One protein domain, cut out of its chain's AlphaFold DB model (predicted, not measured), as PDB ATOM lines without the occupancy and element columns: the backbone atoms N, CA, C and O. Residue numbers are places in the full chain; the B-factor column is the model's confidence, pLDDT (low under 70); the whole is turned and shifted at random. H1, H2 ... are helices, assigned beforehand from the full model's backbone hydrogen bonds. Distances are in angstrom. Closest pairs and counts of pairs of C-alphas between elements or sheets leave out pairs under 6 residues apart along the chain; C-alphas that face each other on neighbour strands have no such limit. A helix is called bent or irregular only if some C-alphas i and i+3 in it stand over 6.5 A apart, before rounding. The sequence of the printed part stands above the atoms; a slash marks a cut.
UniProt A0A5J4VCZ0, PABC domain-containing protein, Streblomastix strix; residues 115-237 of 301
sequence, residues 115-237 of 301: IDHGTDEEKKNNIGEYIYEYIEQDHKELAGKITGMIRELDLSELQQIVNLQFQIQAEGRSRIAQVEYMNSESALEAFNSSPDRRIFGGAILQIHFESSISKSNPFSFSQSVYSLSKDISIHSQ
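What this domain is: This is residues 115 to 237 of the 301 residues of the protein "PABC domain-containing protein" of Streblomastix strix (UniProt A0A5J4VCZ0). A loose zigzag of helices: H1, H2 and H3 cluster at one end, H4 runs from them through the middle, and the hairpin of H6 and H7 makes the other end, with H6 crossing H4. Short H5 sits at the turn between H4 and H6, and residues 229 to 237 of H7 stick out. The printed part has 123 residues with seven named helices, H1 to H7 in order, and no named strand: all helix. It is loose, with a radius of gyration of the C-alphas of 17.4 A and spans of 58 by 32 by 26 A.

How they stand to each other: H1, residues 120 to 139, and H2, residues 143 to 151, form a helical hairpin, their closest C-alphas, of Glu 136 and Ala 143, 5.1 A apart. H3, residues 155 to 163, touches H1, closest at the C-alphas of Lys 124 and Leu 155, 6.2 A. H4, residues 165 to 183, touches H2 with residues 172 to 179 alone, closest at the C-alphas of Ile 146 and Arg 175, 5.9 A. H5, residues 185 to 193, touches no helix. H6, residues 199 to 216, touches H4 at a steep tilt of 48 degrees, closest at the C-alphas of Ser 174 and Phe 209, 6.1 A. H7, residues 218 to 237, forms a helical hairpin with H6 at a shallow tilt of 17 degrees, closest at the C-alphas of Ser 211 and Phe 221, 6.4 A. Every O i to N i+4 pair is within hydrogen-bond range in H2, H3, H4 and H5, against 14 of 16 in H1, 11 of 14 in H6 and 14 of 16 in H7.

Where its parts are: H1, 27.0 A long, begins at C-alpha 120 (-33.058, 43.282, 30.436) and has a kink of 27 degrees near residue 133. H4 measures 27.0 A, H6 28.8 A and H7 29.7 A, ending at C-alpha 237 (-33.789, 29.525, -18.065). H6 is irregular: C-alphas 213 and 216 are 7.5 A apart.

The domain as a whole: The two C-alphas farthest apart, of His 117 and Gln 237, are 58.3 A apart. The printed part has no cut, and the six links between helices are tight. Residue 166 and residues 185 to 237 have pLDDT under 70.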
ATOM      1  N   ILE A 115     -27.711  36.341  36.805       73.88
ATOM      2  CA  ILE A 115     -28.381  37.145  35.767       73.88
ATOM      3  C   ILE A 115     -29.795  37.553  36.195       73.88
ATOM      4  O   ILE A 115     -30.412  38.408  35.563       73.88
ATOM      5  N   ASP A 116     -30.367  36.957  37.243       75.88
ATOM      6  CA  ASP A 116     -31.796  37.155  37.496       75.88
ATOM      7  C   ASP A 116     -32.127  38.557  38.046       75.88
ATOM      8  O   ASP A 116     -33.246  39.060  37.902       75.88
ATOM      9  N   HIS A 117     -31.123  39.252  38.584       79.31
ATOM     10  CA  HIS A 117     -31.251  40.595  39.134       79.31
ATOM     11  C   HIS A 117     -30.730  41.648  38.150       79.31
ATOM     12  O   HIS A 117     -29.531  41.754  37.919       79.31
ATOM     13  N   GLY A 118     -31.638  42.443  37.581       85.06
ATOM     14  CA  GLY A 118     -31.291  43.551  36.690       85.06
ATOM     15  C   GLY A 118     -32.372  43.845  35.656       85.06
ATOM     16  O   GLY A 118     -33.339  43.095  35.503       85.06
ATOM     17  N   THR A 119     -32.202  44.955  34.952       92.75
ATOM     18  CA  THR A 119     -32.940  45.277  33.726       92.75
ATOM     19  C   THR A 119     -32.517  44.349  32.585       92.75
ATOM     20  O   THR A 119     -31.408  43.818  32.589       92.75
ATOM     21  N   ASP A 120     -33.369  44.161  31.575       90.38
ATOM     22  CA  ASP A 120     -33.058  43.282  30.436       90.38
ATOM     23  C   ASP A 120     -31.750  43.666  29.725       90.38
ATOM     24  O   ASP A 120     -31.026  42.802  29.237       90.38
ATOM     25  N   GLU A 121     -31.416  44.956  29.704       90.81
ATOM     26  CA  GLU A 121     -30.176  45.462  29.117       90.81
ATOM     27  C   GLU A 121     -28.941  45.044  29.928       90.81
ATOM     28  O   GLU A 121     -27.953  44.585  29.355       90.81
ATOM     29  N   GLU A 122     -29.012  45.099  31.260       90.19
ATOM     30  CA  GLU A 122     -27.959  44.583  32.146       90.19
ATOM     31  C   GLU A 122     -27.793  43.067  31.977       90.19
ATOM     32  O   GLU A 122     -26.669  42.578  31.872       90.19
ATOM     33  N   LYS A 123     -28.901  42.323  31.840       90.81
ATOM     34  CA  LYS A 123     -28.869  40.872  31.591       90.81
ATOM     35  C   LYS A 123     -28.184  40.537  30.265       90.81
ATOM     36  O   LYS A 123     -27.315  39.666  30.227       90.81
ATOM     37  N   LYS A 124     -28.528  41.250  29.184       92.56
ATOM     38  CA  LYS A 124     -27.870  41.093  27.874       92.56
ATOM     39  C   LYS A 124     -26.388  41.462  27.925       92.56
ATOM     40  O   LYS A 124     -25.589  40.828  27.238       92.56
ATOM     41  N   ASN A 125     -26.010  42.466  28.717       92.31
ATOM     42  CA  ASN A 125     -24.611  42.863  28.875       92.31
ATOM     43  C   ASN A 125     -23.801  41.776  29.581       92.31
ATOM     44  O   ASN A 125     -22.784  41.362  29.038       92.31
ATOM     45  N   ASN A 126     -24.300  41.249  30.701       91.31
ATOM     46  CA  ASN A 126     -23.628  40.186  31.454       91.31
ATOM     47  C   ASN A 126     -23.477  38.903  30.617       91.31
ATOM     48  O   ASN A 126     -22.412  38.291  30.596       91.31
ATOM     49  N   ILE A 127     -24.523  38.520  29.872       91.00
ATOM     50  CA  ILE A 127     -24.448  37.396  28.924       91.00
ATOM     51  C   ILE A 127     -23.422  37.685  27.819       91.00
ATOM     52  O   ILE A 127     -22.635  36.818  27.451       91.00
ATOM     53  N   GLY A 128     -23.415  38.909  27.289       92.44
ATOM     54  CA  GLY A 128     -22.466  39.331  26.269       92.44
ATOM     55  C   GLY A 128     -21.010  39.258  26.731       92.44
ATOM     56  O   GLY A 128     -20.170  38.788  25.973       92.44
ATOM     57  N   GLU A 129     -20.710  39.685  27.957       93.44
ATOM     58  CA  GLU A 129     -19.363  39.586  28.536       93.44
ATOM     59  C   GLU A 129     -18.913  38.128  28.659       93.44
ATOM     60  O   GLU A 129     -17.819  37.787  28.214       93.44
ATOM     61  N   TYR A 130     -19.791  37.243  29.134       91.12
ATOM     62  CA  TYR A 130     -19.488  35.814  29.205       91.12
ATOM     63  C   TYR A 130     -19.221  35.187  27.828       91.12
ATOM     64  O   TYR A 130     -18.246  34.461  27.638       91.12
ATOM     65  N   ILE A 131     -20.059  35.499  26.834       90.31
ATOM     66  CA  ILE A 131     -19.871  35.027  25.454       90.31
ATOM     67  C   ILE A 131     -18.561  35.569  24.869       90.31
ATOM     68  O   ILE A 131     -17.868  34.844  24.153       90.31
ATOM     69  N   TYR A 132     -18.192  36.815  25.184       94.12
ATOM     70  CA  TYR A 132     -16.919  37.390  24.760       94.12
ATOM     71  C   TYR A 132     -15.739  36.614  25.335       94.12
ATOM     72  O   TYR A 132     -14.882  36.189  24.564       94.12
ATOM     73  N   GLU A 133     -15.709  36.392  26.653       91.94
ATOM     74  CA  GLU A 133     -14.636  35.637  27.313       91.94
ATOM     75  C   GLU A 133     -14.503  34.228  26.732       91.94
ATOM     76  O   GLU A 133     -13.392  33.739  26.528       91.94
ATOM     77  N   TYR A 134     -15.634  33.596  26.409       88.94
ATOM     78  CA  TYR A 134     -15.657  32.284  25.779       88.94
ATOM     79  C   TYR A 134     -15.053  32.306  24.365       88.94
ATOM     80  O   TYR A 134     -14.179  31.507  24.041       88.94
ATOM     81  N   ILE A 135     -15.494  33.234  23.509       88.56
ATOM     82  CA  ILE A 135     -15.047  33.318  22.108       88.56
ATOM     83  C   ILE A 135     -13.612  33.844  22.002       88.56
ATOM     84  O   ILE A 135     -12.887  33.462  21.084       88.56
ATOM     85  N   GLU A 136     -13.175  34.706  22.921       93.69
ATOM     86  CA  GLU A 136     -11.826  35.278  22.931       93.69
ATOM     87  C   GLU A 136     -10.738  34.201  23.047       93.69
ATOM     88  O   GLU A 136      -9.664  34.370  22.463       93.69
ATOM     89  N   GLN A 137     -11.028  33.081  23.721       89.31
ATOM     90  CA  GLN A 137     -10.098  31.955  23.867       89.31
ATOM     91  C   GLN A 137      -9.673  31.370  22.513       89.31
ATOM     92  O   GLN A 137      -8.489  31.096  22.314       89.31
ATOM     93  N   ASP A 138     -10.610  31.257  21.566       87.56
ATOM     94  CA  ASP A 138     -10.363  30.679  20.239       87.56
ATOM     95  C   ASP A 138     -10.148  31.748  19.149       87.56
ATOM     96  O   ASP A 138      -9.396  31.543  18.193       87.56
ATOM     97  N   HIS A 139     -10.809  32.904  19.272       90.44
ATOM     98  CA  HIS A 139     -10.952  33.896  18.202       90.44
ATOM     99  C   HIS A 139     -10.791  35.340  18.694       90.44
ATOM    100  O   HIS A 139     -11.622  36.208  18.416       90.44
ATOM    101  N   LYS A 140      -9.676  35.625  19.372       93.50
ATOM    102  CA  LYS A 140      -9.368  36.934  19.975       93.50
ATOM    103  C   LYS A 140      -9.619  38.156  19.081       93.50
ATOM    104  O   LYS A 140     -10.178  39.147  19.536       93.50
ATOM    105  N   GLU A 141      -9.228  38.103  17.808       92.50
ATOM    106  CA  GLU A 141      -9.365  39.248  16.889       92.50
ATOM    107  C   GLU A 141     -10.818  39.527  16.476       92.50
ATOM    108  O   GLU A 141     -11.171  40.667  16.169       92.50
ATOM    109  N   LEU A 142     -11.669  38.497  16.466       90.75
ATOM    110  CA  LEU A 142     -13.061  38.592  16.020       90.75
ATOM    111  C   LEU A 142     -14.057  38.630  17.182       90.75
ATOM    112  O   LEU A 142     -15.206  39.018  16.965       90.75
ATOM    113  N   ALA A 143     -13.630  38.279  18.398       92.31
ATOM    114  CA  ALA A 143     -14.480  38.134  19.577       92.31
ATOM    115  C   ALA A 143     -15.371  39.357  19.822       92.31
ATOM    116  O   ALA A 143     -16.576  39.211  20.013       92.31
ATOM    117  N   GLY A 144     -14.824  40.573  19.708       93.94
ATOM    118  CA  GLY A 144     -15.603  41.804  19.889       93.94
ATOM    119  C   GLY A 144     -16.704  41.982  18.838       93.94
ATOM    120  O   GLY A 144     -17.830  42.350  19.170       93.94
ATOM    121  N   LYS A 145     -16.410  41.667  17.570       92.94
ATOM    122  CA  LYS A 145     -17.368  41.787  16.460       92.94
ATOM    123  C   LYS A 145     -18.446  40.704  16.536       92.94
ATOM    124  O   LYS A 145     -19.619  41.009  16.351       92.94
ATOM    125  N   ILE A 146     -18.058  39.469  16.852       89.62
ATOM    126  CA  ILE A 146     -18.981  38.339  17.008       89.62
ATOM    127  C   ILE A 146     -19.908  38.563  18.204       89.62
ATOM    128  O   ILE A 146     -21.119  38.439  18.064       89.62
ATOM    129  N   THR A 147     -19.359  38.958  19.354       93.50
ATOM    130  CA  THR A 147     -20.155  39.250  20.554       93.50
ATOM    131  C   THR A 147     -21.129  40.394  20.297       93.50
ATOM    132  O   THR A 147     -22.280  40.318  20.716       93.50
ATOM    133  N   GLY A 148     -20.703  41.430  19.564       93.12
ATOM    134  CA  GLY A 148     -21.594  42.499  19.113       93.12
ATOM    135  C   GLY A 148     -22.795  41.961  18.332       93.12
ATOM    136  O   GLY A 148     -23.923  42.293  18.672       93.12
ATOM    137  N   MET A 149     -22.562  41.064  17.366       90.44
ATOM    138  CA  MET A 149     -23.635  40.433  16.584       90.44
ATOM    139  C   MET A 149     -24.541  39.531  17.427       90.44
ATOM    140  O   MET A 149     -25.748  39.513  17.222       90.44
ATOM    141  N   ILE A 150     -23.983  38.778  18.379       90.94
ATOM    142  CA  ILE A 150     -24.770  37.892  19.245       90.94
ATOM    143  C   ILE A 150     -25.628  38.711  20.221       90.94
ATOM    144  O   ILE A 150     -26.781  38.369  20.458       90.94
ATOM    145  N   ARG A 151     -25.124  39.838  20.740       92.25
ATOM    146  CA  ARG A 151     -25.876  40.728  21.649       92.25
ATOM    147  C   ARG A 151     -27.087  41.405  21.002       92.25
ATOM    148  O   ARG A 151     -27.956  41.886  21.730       92.25
ATOM    149  N   GLU A 152     -27.155  41.446  19.674       90.81
ATOM    150  CA  GLU A 152     -28.329  41.939  18.942       90.81
ATOM    151  C   GLU A 152     -29.524  40.974  19.023       90.81
ATOM    152  O   GLU A 152     -30.652  41.396  18.773       90.81
ATOM    153  N   LEU A 153     -29.303  39.711  19.414       89.88
ATOM    154  CA  LEU A 153     -30.356  38.717  19.621       89.88
ATOM    155  C   LEU A 153     -31.249  39.055  20.820       89.88
ATOM    156  O   LEU A 153     -30.892  39.839  21.711       89.88
ATOM    157  N   ASP A 154     -32.424  38.435  20.867       93.25
ATOM    158  CA  ASP A 154     -33.354  38.616  21.975       93.25
ATOM    159  C   ASP A 154     -32.848  37.948  23.256       93.25
ATOM    160  O   ASP A 154     -32.090  36.977  23.238       93.25
ATOM    161  N   LEU A 155     -33.270  38.470  24.414       90.50
ATOM    162  CA  LEU A 155     -32.789  37.977  25.710       90.50
ATOM    163  C   LEU A 155     -33.095  36.480  25.898       90.50
ATOM    164  O   LEU A 155     -32.278  35.754  26.456       90.50
ATOM    165  N   SER A 156     -34.237  36.008  25.390       88.75
ATOM    166  CA  SER A 156     -34.609  34.590  25.426       88.75
ATOM    167  C   SER A 156     -33.673  33.704  24.607       88.75
ATOM    168  O   SER A 156     -33.373  32.589  25.022       88.75
ATOM    169  N   GLU A 157     -33.203  34.183  23.454       87.06
ATOM    170  CA  GLU A 157     -32.262  33.447  22.602       87.06
ATOM    171  C   GLU A 157     -30.877  33.419  23.249       87.06
ATOM    172  O   GLU A 157     -30.246  32.368  23.328       87.06
ATOM    173  N   LEU A 158     -30.446  34.551  23.808       88.75
ATOM    174  CA  LEU A 158     -29.203  34.666  24.567       88.75
ATOM    175  C   LEU A 158     -29.169  33.724  25.778       88.75
ATOM    176  O   LEU A 158     -28.167  33.054  26.005       88.75
ATOM    177  N   GLN A 159     -30.269  33.613  26.526       86.81
ATOM    178  CA  GLN A 159     -30.379  32.663  27.637       86.81
ATOM    179  C   GLN A 159     -30.272  31.206  27.170       86.81
ATOM    180  O   GLN A 159     -29.628  30.401  27.839       86.81
ATOM    181  N   GLN A 160     -30.866  30.855  26.025       84.50
ATOM    182  CA  GLN A 160     -30.729  29.508  25.456       84.50
ATOM    183  C   GLN A 160     -29.285  29.215  25.051       84.50
ATOM    184  O   GLN A 160     -28.756  28.170  25.424       84.50
ATOM    185  N   ILE A 161     -28.644  30.165  24.363       84.19
ATOM    186  CA  ILE A 161     -27.250  30.056  23.923       84.19
ATOM    187  C   ILE A 161     -26.329  29.790  25.114       84.19
ATOM    188  O   ILE A 161     -25.462  28.931  25.018       84.19
ATOM    189  N   VAL A 162     -26.524  30.477  26.240       82.62
ATOM    190  CA  VAL A 162     -25.658  30.295  27.411       82.62
ATOM    191  C   VAL A 162     -25.963  29.018  28.196       82.62
ATOM    192  O   VAL A 162     -25.048  28.403  28.736       82.62
ATOM    193  N   ASN A 163     -27.218  28.562  28.217       79.56
ATOM    194  CA  ASN A 163     -27.586  27.305  28.878       79.56
ATOM    195  C   ASN A 163     -26.963  26.064  28.214       79.56
ATOM    196  O   ASN A 163     -26.925  24.998  28.826       79.56
ATOM    197  N   LEU A 164     -26.502  26.182  26.967       75.94
ATOM    198  CA  LEU A 164     -25.913  25.092  26.202       75.94
ATOM    199  C   LEU A 164     -24.544  25.526  25.674       75.94
ATOM    200  O   LEU A 164     -24.446  26.184  24.645       75.94
ATOM    201  N   GLN A 165     -23.461  25.096  26.324       71.38
ATOM    202  CA  GLN A 165     -22.089  25.446  25.925       71.38
ATOM    203  C   GLN A 165     -21.784  25.119  24.447       71.38
ATOM    204  O   GLN A 165     -21.106  25.880  23.755       71.38
ATOM    205  N   PHE A 166     -22.357  24.030  23.921       69.06
ATOM    206  CA  PHE A 166     -22.280  23.682  22.498       69.06
ATOM    207  C   PHE A 166     -22.936  24.733  21.583       69.06
ATOM    208  O   PHE A 166     -22.469  24.982  20.472       69.06
ATOM    209  N   GLN A 167     -24.001  25.384  22.049       74.25
ATOM    210  CA  GLN A 167     -24.720  26.410  21.301       74.25
ATOM    211  C   GLN A 167     -23.907  27.706  21.191       74.25
ATOM    212  O   GLN A 167     -23.925  28.326  20.127       74.25
ATOM    213  N   ILE A 168     -23.103  28.056  22.206       76.75
ATOM    214  CA  ILE A 168     -22.126  29.159  22.119       76.75
ATOM    215  C   ILE A 168     -21.108  28.889  21.003       76.75
ATOM    216  O   ILE A 168     -20.854  29.761  20.171       76.75
ATOM    217  N   GLN A 169     -20.560  27.668  20.927       77.50
ATOM    218  CA  GLN A 169     -19.617  27.299  19.864       77.50
ATOM    219  C   GLN A 169     -20.260  27.307  18.475       77.50
ATOM    220  O   GLN A 169     -19.660  27.804  17.519       77.50
ATOM    221  N   ALA A 170     -21.460  26.739  18.344       74.50
ATOM    222  CA  ALA A 170     -22.170  26.670  17.072       74.50
ATOM    223  C   ALA A 170     -22.498  28.075  16.537       74.50
ATOM    224  O   ALA A 170     -22.194  28.381  15.379       74.50
ATOM    225  N   GLU A 171     -23.040  28.946  17.392       81.25
ATOM    226  CA  GLU A 171     -23.370  30.321  17.023       81.25
ATOM    227  C   GLU A 171     -22.104  31.144  16.757       81.25
ATOM    228  O   GLU A 171     -22.018  31.840  15.745       81.25
ATOM    229  N   GLY A 172     -21.063  30.986  17.582       79.44
ATOM    230  CA  GLY A 172     -19.758  31.604  17.356       79.44
ATOM    231  C   GLY A 172     -19.192  31.265  15.975       79.44
ATOM    232  O   GLY A 172     -18.846  32.166  15.212       79.44
ATOM    233  N   ARG A 173     -19.184  29.980  15.591       77.38
ATOM    234  CA  ARG A 173     -18.730  29.527  14.259       77.38
ATOM    235  C   ARG A 173     -19.569  30.101  13.121       77.38
ATOM    236  O   ARG A 173     -19.004  30.504  12.103       77.38
ATOM    237  N   SER A 174     -20.888  30.159  13.291       80.75
ATOM    238  CA  SER A 174     -21.801  30.767  12.318       80.75
ATOM    239  C   SER A 174     -21.447  32.239  12.068       80.75
ATOM    240  O   SER A 174     -21.265  32.671  10.926       80.75
ATOM    241  N   ARG A 175     -21.247  33.008  13.144       83.75
ATOM    242  CA  ARG A 175     -20.903  34.436  13.066       83.75
ATOM    243  C   ARG A 175     -19.486  34.683  12.563       83.75
ATOM    244  O   ARG A 175     -19.277  35.650  11.836       83.75
ATOM    245  N   ILE A 176     -18.530  33.807  12.866       83.12
ATOM    246  CA  ILE A 176     -17.182  33.855  12.279       83.12
ATOM    247  C   ILE A 176     -17.270  33.750  10.758       83.12
ATOM    248  O   ILE A 176     -16.752  34.623  10.065       83.12
ATOM    249  N   ALA A 177     -17.996  32.754  10.240       79.75
ATOM    250  CA  ALA A 177     -18.182  32.592   8.801       79.75
ATOM    251  C   ALA A 177     -18.845  33.829   8.167       79.75
ATOM    252  O   ALA A 177     -18.446  34.268   7.088       79.75
ATOM    253  N   GLN A 178     -19.812  34.442   8.860       79.44
ATOM    254  CA  GLN A 178     -20.445  35.686   8.420       79.44
ATOM    255  C   GLN A 178     -19.451  36.860   8.375       79.44
ATOM    256  O   GLN A 178     -19.419  37.610   7.399       79.44
ATOM    257  N   VAL A 179     -18.622  37.028   9.407       82.31
ATOM    258  CA  VAL A 179     -17.625  38.104   9.489       82.31
ATOM    259  C   VAL A 179     -16.530  37.941   8.439       82.31
ATOM    260  O   VAL A 179     -16.184  38.920   7.779       82.31
ATOM    261  N   GLU A 180     -16.002  36.731   8.265       82.31
ATOM    262  CA  GLU A 180     -15.000  36.416   7.242       82.31
ATOM    263  C   GLU A 180     -15.545  36.677   5.840       82.31
ATOM    264  O   GLU A 180     -14.864  37.291   5.018       82.31
ATOM    265  N   TYR A 181     -16.804  36.307   5.592       77.88
ATOM    266  CA  TYR A 181     -17.480  36.621   4.340       77.88
ATOM    267  C   TYR A 181     -17.548  38.133   4.100       77.88
ATOM    268  O   TYR A 181     -17.115  38.601   3.048       77.88
ATOM    269  N   MET A 182     -18.010  38.911   5.085       76.12
ATOM    270  CA  MET A 182     -18.081  40.374   4.967       76.12
ATOM    271  C   MET A 182     -16.709  41.038   4.796       76.12
ATOM    272  O   MET A 182     -16.624  42.106   4.197       76.12
ATOM    273  N   ASN A 183     -15.651  40.427   5.331       77.88
ATOM    274  CA  ASN A 183     -14.283  40.923   5.212       77.88
ATOM    275  C   ASN A 183     -13.591  40.467   3.910       77.88
ATOM    276  O   ASN A 183     -12.564  41.038   3.546       77.88
ATOM    277  N   SER A 184     -14.112  39.456   3.206       80.06
ATOM    278  CA  SER A 184     -13.531  38.988   1.946       80.06
ATOM    279  C   SER A 184     -13.806  39.980   0.803       80.06
ATOM    280  O   SER A 184     -14.957  40.309   0.513       80.06
ATOM    281  N   GLU A 185     -12.754  40.446   0.114       63.84
ATOM    282  CA  GLU A 185     -12.870  41.349  -1.053       63.84
ATOM    283  C   GLU A 185     -13.800  40.780  -2.138       63.84
ATOM    284  O   GLU A 185     -14.542  41.523  -2.783       63.84
ATOM    285  N   SER A 186     -13.838  39.453  -2.283       61.84
ATOM    286  CA  SER A 186     -14.703  38.762  -3.241       61.84
ATOM    287  C   SER A 186     -16.199  38.930  -2.956       61.84
ATOM    288  O   SER A 186     -16.983  38.969  -3.904       61.84
ATOM    289  N   ALA A 187     -16.624  39.071  -1.695       57.41
ATOM    290  CA  ALA A 187     -18.026  39.352  -1.375       57.41
ATOM    291  C   ALA A 187     -18.419  40.779  -1.780       57.41
ATOM    292  O   ALA A 187     -19.534  41.011  -2.246       57.41
ATOM    293  N   LEU A 188     -17.487  41.729  -1.660       54.78
ATOM    294  CA  LEU A 188     -17.689  43.122  -2.050       54.78
ATOM    295  C   LEU A 188     -17.730  43.276  -3.580       54.78
ATOM    296  O   LEU A 188     -18.588  43.985  -4.104       54.78
ATOM    297  N   GLU A 189     -16.860  42.573  -4.309       63.94
ATOM    298  CA  GLU A 189     -16.916  42.505  -5.776       63.94
ATOM    299  C   GLU A 189     -18.179  41.794  -6.274       63.94
ATOM    300  O   GLU A 189     -18.836  42.294  -7.188       63.94
ATOM    301  N   ALA A 190     -18.582  40.679  -5.655       59.38
ATOM    302  CA  ALA A 190     -19.822  39.974  -5.997       59.38
ATOM    303  C   ALA A 190     -21.077  40.817  -5.694       59.38
ATOM    304  O   ALA A 190     -22.021  40.839  -6.483       59.38
ATOM    305  N   PHE A 191     -21.080  41.568  -4.589       57.78
ATOM    306  CA  PHE A 191     -22.164  42.490  -4.239       57.78
ATOM    307  C   PHE A 191     -22.246  43.689  -5.192       57.78
ATOM    308  O   PHE A 191     -23.342  44.111  -5.564       57.78
ATOM    309  N   ASN A 192     -21.102  44.233  -5.618       58.59
ATOM    310  CA  ASN A 192     -21.052  45.375  -6.532       58.59
ATOM    311  C   ASN A 192     -21.307  44.992  -7.999       58.59
ATOM    312  O   ASN A 192     -21.752  45.838  -8.773       58.59
ATOM    313  N   SER A 193     -21.049  43.738  -8.381       63.44
ATOM    314  CA  SER A 193     -21.285  43.224  -9.738       63.44
ATOM    315  C   SER A 193     -22.667  42.593  -9.937       63.44
ATOM    316  O   SER A 193     -23.096  42.443 -11.082       63.44
ATOM    317  N   SER A 194     -23.396  42.257  -8.863       56.12
ATOM    318  CA  SER A 194     -24.741  41.681  -8.969       56.12
ATOM    319  C   SER A 194     -25.819  42.763  -9.158       56.12
ATOM    320  O   SER A 194     -25.952  43.661  -8.319       56.12
ATOM    321  N   PRO A 195     -26.639  42.691 -10.226       61.09
ATOM    322  CA  PRO A 195     -27.711  43.654 -10.469       61.09
ATOM    323  C   PRO A 195     -28.878  43.531  -9.474       61.09
ATOM    324  O   PRO A 195     -29.667  44.470  -9.371       61.09
ATOM    325  N   ASP A 196     -28.972  42.434  -8.709       61.00
ATOM    326  CA  ASP A 196     -30.053  42.215  -7.742       61.00
ATOM    327  C   ASP A 196     -29.531  41.900  -6.326       61.00
ATOM    328  O   ASP A 196     -29.235  40.764  -5.943       61.00
ATOM    329  N   ARG A 197     -29.400  42.967  -5.529       53.22
ATOM    330  CA  ARG A 197     -28.681  42.991  -4.241       53.22
ATOM    331  C   ARG A 197     -29.358  42.209  -3.109       53.22
ATOM    332  O   ARG A 197     -28.722  41.976  -2.087       53.22
ATOM    333  N   ARG A 198     -30.638  41.829  -3.242       51.69
ATOM    334  CA  ARG A 198     -31.416  41.207  -2.146       51.69
ATOM    335  C   ARG A 198     -31.402  39.680  -2.164       51.69
ATOM    336  O   ARG A 198     -31.496  39.071  -1.107       51.69
ATOM    337  N   ILE A 199     -31.268  39.066  -3.340       54.91
ATOM    338  CA  ILE A 199     -31.358  37.605  -3.503       54.91
ATOM    339  C   ILE A 199     -30.000  36.939  -3.240       54.91
ATOM    340  O   ILE A 199     -29.923  35.881  -2.618       54.91
ATOM    341  N   PHE A 200     -28.909  37.597  -3.642       52.44
ATOM    342  CA  PHE A 200     -27.558  37.049  -3.511       52.44
ATOM    343  C   PHE A 200     -27.054  36.975  -2.062       52.44
ATOM    344  O   PHE A 200     -26.362  36.023  -1.705       52.44
ATOM    345  N   GLY A 201     -27.438  37.935  -1.211       49.31
ATOM    346  CA  GLY A 201     -27.025  37.953   0.196       49.31
ATOM    347  C   GLY A 201     -27.559  36.761   0.999       49.31
ATOM    348  O   GLY A 201     -26.834  36.207   1.818       49.31
ATOM    349  N   GLY A 202     -28.795  36.320   0.728       51.72
ATOM    350  CA  GLY A 202     -29.407  35.184   1.427       51.72
ATOM    351  C   GLY A 202     -28.843  33.826   0.997       51.72
ATOM    352  O   GLY A 202     -28.519  32.995   1.840       51.72
ATOM    353  N   ALA A 203     -28.666  33.608  -0.311       56.00
ATOM    354  CA  ALA A 203     -28.242  32.311  -0.845       56.00
ATOM    355  C   ALA A 203     -26.788  31.947  -0.489       56.00
ATOM    356  O   ALA A 203     -26.482  30.777  -0.271       56.00
ATOM    357  N   ILE A 204     -25.884  32.927  -0.401       54.97
ATOM    358  CA  ILE A 204     -24.468  32.656  -0.104       54.97
ATOM    359  C   ILE A 204     -24.224  32.439   1.398       54.97
ATOM    360  O   ILE A 204     -23.424  31.574   1.760       54.97
ATOM    361  N   LEU A 205     -24.955  33.143   2.274       53.66
ATOM    362  CA  LEU A 205     -24.905  32.897   3.721       53.66
ATOM    363  C   LEU A 205     -25.394  31.481   4.071       53.66
ATOM    364  O   LEU A 205     -24.780  30.819   4.907       53.66
ATOM    365  N   GLN A 206     -26.414  30.976   3.367       55.41
ATOM    366  CA  GLN A 206     -26.905  29.599   3.502       55.41
ATOM    367  C   GLN A 206     -25.811  28.558   3.169       55.41
ATOM    368  O   GLN A 206     -25.578  27.630   3.941       55.41
ATOM    369  N   ILE A 207     -25.082  28.744   2.060       56.97
ATOM    370  CA  ILE A 207     -24.032  27.810   1.606       56.97
ATOM    371  C   ILE A 207     -22.840  27.779   2.579       56.97
ATOM    372  O   ILE A 207     -22.296  26.711   2.870       56.97
ATOM    373  N   HIS A 208     -22.423  28.933   3.110       49.81
ATOM    374  CA  HIS A 208     -21.313  29.000   4.069       49.81
ATOM    375  C   HIS A 208     -21.682  28.462   5.459       49.81
ATOM    376  O   HIS A 208     -20.830  27.850   6.116       49.81
ATOM    377  N   PHE A 209     -22.937  28.631   5.889       50.59
ATOM    378  CA  PHE A 209     -23.464  28.020   7.110       50.59
ATOM    379  C   PHE A 209     -23.440  26.486   7.009       50.59
ATOM    380  O   PHE A 209     -22.852  25.815   7.860       50.59
ATOM    381  N   GLU A 210     -23.945  25.927   5.903       47.78
ATOM    382  CA  GLU A 210     -23.912  24.480   5.640       47.78
ATOM    383  C   GLU A 210     -22.474  23.938   5.526       47.78
ATOM    384  O   GLU A 210     -22.161  22.866   6.051       47.78
ATOM    385  N   SER A 211     -21.552  24.698   4.922       47.19
ATOM    386  CA  SER A 211     -20.138  24.312   4.823       47.19
ATOM    387  C   SER A 211     -19.405  24.317   6.171       47.19
ATOM    388  O   SER A 211     -18.493  23.511   6.369       47.19
ATOM    389  N   SER A 212     -19.771  25.213   7.091       46.94
ATOM    390  CA  SER A 212     -19.138  25.324   8.415       46.94
ATOM    391  C   SER A 212     -19.570  24.200   9.357       46.94
ATOM    392  O   SER A 212     -18.759  23.715  10.145       46.94
ATOM    393  N   ILE A 213     -20.809  23.720   9.210       48.03
ATOM    394  CA  ILE A 213     -21.329  22.531   9.906       48.03
ATOM    395  C   ILE A 213     -20.728  21.241   9.309       48.03
ATOM    396  O   ILE A 213     -20.472  20.270  10.017       48.03
ATOM    397  N   SER A 214     -20.415  21.241   8.009       44.03
ATOM    398  CA  SER A 214     -19.981  20.066   7.238       44.03
ATOM    399  C   SER A 214     -18.488  19.697   7.347       44.03
ATOM    400  O   SER A 214     -18.050  18.782   6.639       44.03
ATOM    401  N   LYS A 215     -17.679  20.319   8.220       44.91
ATOM    402  CA  LYS A 215     -16.251  19.940   8.375       44.91
ATOM    403  C   LYS A 215     -16.037  18.491   8.862       44.91
ATOM    404  O   LYS A 215     -14.921  17.992   8.769       44.91
ATOM    405  N   SER A 216     -17.089  17.787   9.288       43.31
ATOM    406  CA  SER A 216     -17.069  16.346   9.584       43.31
ATOM    407  C   SER A 216     -17.438  15.436   8.396       43.31
ATOM    408  O   SER A 216     -17.306  14.217   8.515       43.31
ATOM    409  N   ASN A 217     -17.891  15.958   7.240       43.50
ATOM    410  CA  ASN A 217     -18.290  15.113   6.104       43.50
ATOM    411  C   ASN A 217     -18.283  15.833   4.726       43.50
ATOM    412  O   ASN A 217     -19.291  16.419   4.331       43.50
ATOM    413  N   PRO A 218     -17.205  15.740   3.921       40.53
ATOM    414  CA  PRO A 218     -17.052  16.482   2.658       40.53
ATOM    415  C   PRO A 218     -18.010  16.061   1.522       40.53
ATOM    416  O   PRO A 218     -18.061  16.716   0.483       40.53
ATOM    417  N   PHE A 219     -18.779  14.979   1.688       43.16
ATOM    418  CA  PHE A 219     -19.663  14.457   0.639       43.16
ATOM    419  C   PHE A 219     -21.031  15.172   0.581       43.16
ATOM    420  O   PHE A 219     -21.591  15.327  -0.505       43.16
ATOM    421  N   SER A 220     -21.526  15.675   1.721       46.22
ATOM    422  CA  SER A 220     -22.800  16.417   1.841       46.22
ATOM    423  C   SER A 220     -22.771  17.754   1.083       46.22
ATOM    424  O   SER A 220     -23.679  18.069   0.310       46.22
ATOM    425  N   PHE A 221     -21.650  18.474   1.195       40.34
ATOM    426  CA  PHE A 221     -21.397  19.748   0.518       40.34
ATOM    427  C   PHE A 221     -21.602  19.669  -1.005       40.34
ATOM    428  O   PHE A 221     -22.170  20.573  -1.615       40.34
ATOM    429  N   SER A 222     -21.210  18.550  -1.626       42.16
ATOM    430  CA  SER A 222     -21.369  18.373  -3.071       42.16
ATOM    431  C   SER A 222     -22.839  18.291  -3.500       42.16
ATOM    432  O   SER A 222     -23.187  18.824  -4.545       42.16
ATOM    433  N   GLN A 223     -23.736  17.701  -2.703       46.50
ATOM    434  CA  GLN A 223     -25.144  17.572  -3.096       46.50
ATOM    435  C   GLN A 223     -25.933  18.868  -2.897       46.50
ATOM    436  O   GLN A 223     -26.749  19.202  -3.758       46.50
ATOM    437  N   SER A 224     -25.665  19.627  -1.829       45.75
ATOM    438  CA  SER A 224     -26.379  20.889  -1.574       45.75
ATOM    439  C   SER A 224     -26.035  21.951  -2.631       45.75
ATOM    440  O   SER A 224     -26.922  22.535  -3.256       45.75
ATOM    441  N   VAL A 225     -24.745  22.086  -2.975       47.22
ATOM    442  CA  VAL A 225     -24.277  23.002  -4.035       47.22
ATOM    443  C   VAL A 225     -24.798  22.593  -5.422       47.22
ATOM    444  O   VAL A 225     -25.168  23.454  -6.222       47.22
ATOM    445  N   TYR A 226     -24.896  21.289  -5.718       44.50
ATOM    446  CA  TYR A 226     -25.488  20.810  -6.976       44.50
ATOM    447  C   TYR A 226     -27.004  21.038  -7.055       44.50
ATOM    448  O   TYR A 226     -27.520  21.277  -8.147       44.50
ATOM    449  N   SER A 227     -27.712  20.985  -5.926       46.53
ATOM    450  CA  SER A 227     -29.160  21.220  -5.864       46.53
ATOM    451  C   SER A 227     -29.483  22.703  -6.074       46.53
ATOM    452  O   SER A 227     -30.263  23.029  -6.967       46.53
ATOM    453  N   LEU A 228     -28.775  23.608  -5.382       44.53
ATOM    454  CA  LEU A 228     -28.926  25.056  -5.583       44.53
ATOM    455  C   LEU A 228     -28.508  25.513  -6.989       44.53
ATOM    456  O   LEU A 228     -29.167  26.362  -7.584       44.53
ATOM    457  N   SER A 229     -27.442  24.935  -7.553       38.34
ATOM    458  CA  SER A 229     -27.031  25.188  -8.944       38.34
ATOM    459  C   SER A 229     -28.150  24.855  -9.936       38.34
ATOM    460  O   SER A 229     -28.378  25.584 -10.904       38.34
ATOM    461  N   LYS A 230     -28.903  23.783  -9.666       46.41
ATOM    462  CA  LYS A 230     -30.027  23.354 -10.497       46.41
ATOM    463  C   LYS A 230     -31.207  24.320 -10.396       46.41
ATOM    464  O   LYS A 230     -31.761  24.678 -11.429       46.41
ATOM    465  N   ASP A 231     -31.521  24.810  -9.202       41.78
ATOM    466  CA  ASP A 231     -32.619  25.762  -8.998       41.78
ATOM    467  C   ASP A 231     -32.297  27.159  -9.558       41.78
ATOM    468  O   ASP A 231     -33.140  27.775 -10.211       41.78
ATOM    469  N   ILE A 232     -31.047  27.620  -9.428       42.97
ATOM    470  CA  ILE A 232     -30.568  28.857 -10.071       42.97
ATOM    471  C   ILE A 232     -30.553  28.699 -11.601       42.97
ATOM    472  O   ILE A 232     -30.924  29.624 -12.325       42.97
ATOM    473  N   SER A 233     -30.183  27.521 -12.116       40.16
ATOM    474  CA  SER A 233     -30.221  27.222 -13.554       40.16
ATOM    475  C   SER A 233     -31.652  27.201 -14.107       40.16
ATOM    476  O   SER A 233     -31.881  27.734 -15.194       40.16
ATOM    477  N   ILE A 234     -32.617  26.677 -13.344       44.84
ATOM    478  CA  ILE A 234     -34.046  26.682 -13.697       44.84
ATOM    479  C   ILE A 234     -34.608  28.111 -13.685       44.84
ATOM    480  O   ILE A 234     -35.369  28.479 -14.581       44.84
ATOM    481  N   HIS A 235     -34.198  28.952 -12.730       36.31
ATOM    482  CA  HIS A 235     -34.635  30.351 -12.684       36.31
ATOM    483  C   HIS A 235     -33.999  31.207 -13.793       36.31
ATOM    484  O   HIS A 235     -34.656  32.076 -14.364       36.31
ATOM    485  N   SER A 236     -32.751  30.913 -14.171       37.62
ATOM    486  CA  SER A 236     -32.058  31.581 -15.279       37.62
ATOM    487  C   SER A 236     -32.650  31.201 -16.646       37.62
ATOM    488  O   SER A 236     -32.788  32.054 -17.519       37.62
ATOM    489  N   GLN A 237     -33.124  29.960 -16.826       39.88
ATOM    490  CA  GLN A 237     -33.789  29.525 -18.065       39.88
ATOM    491  C   GLN A 237     -35.134  30.216 -18.331       39.88
ATOM    492  O   GLN A 237     -35.517  30.342 -19.489       39.88
TER     493      GLN A 237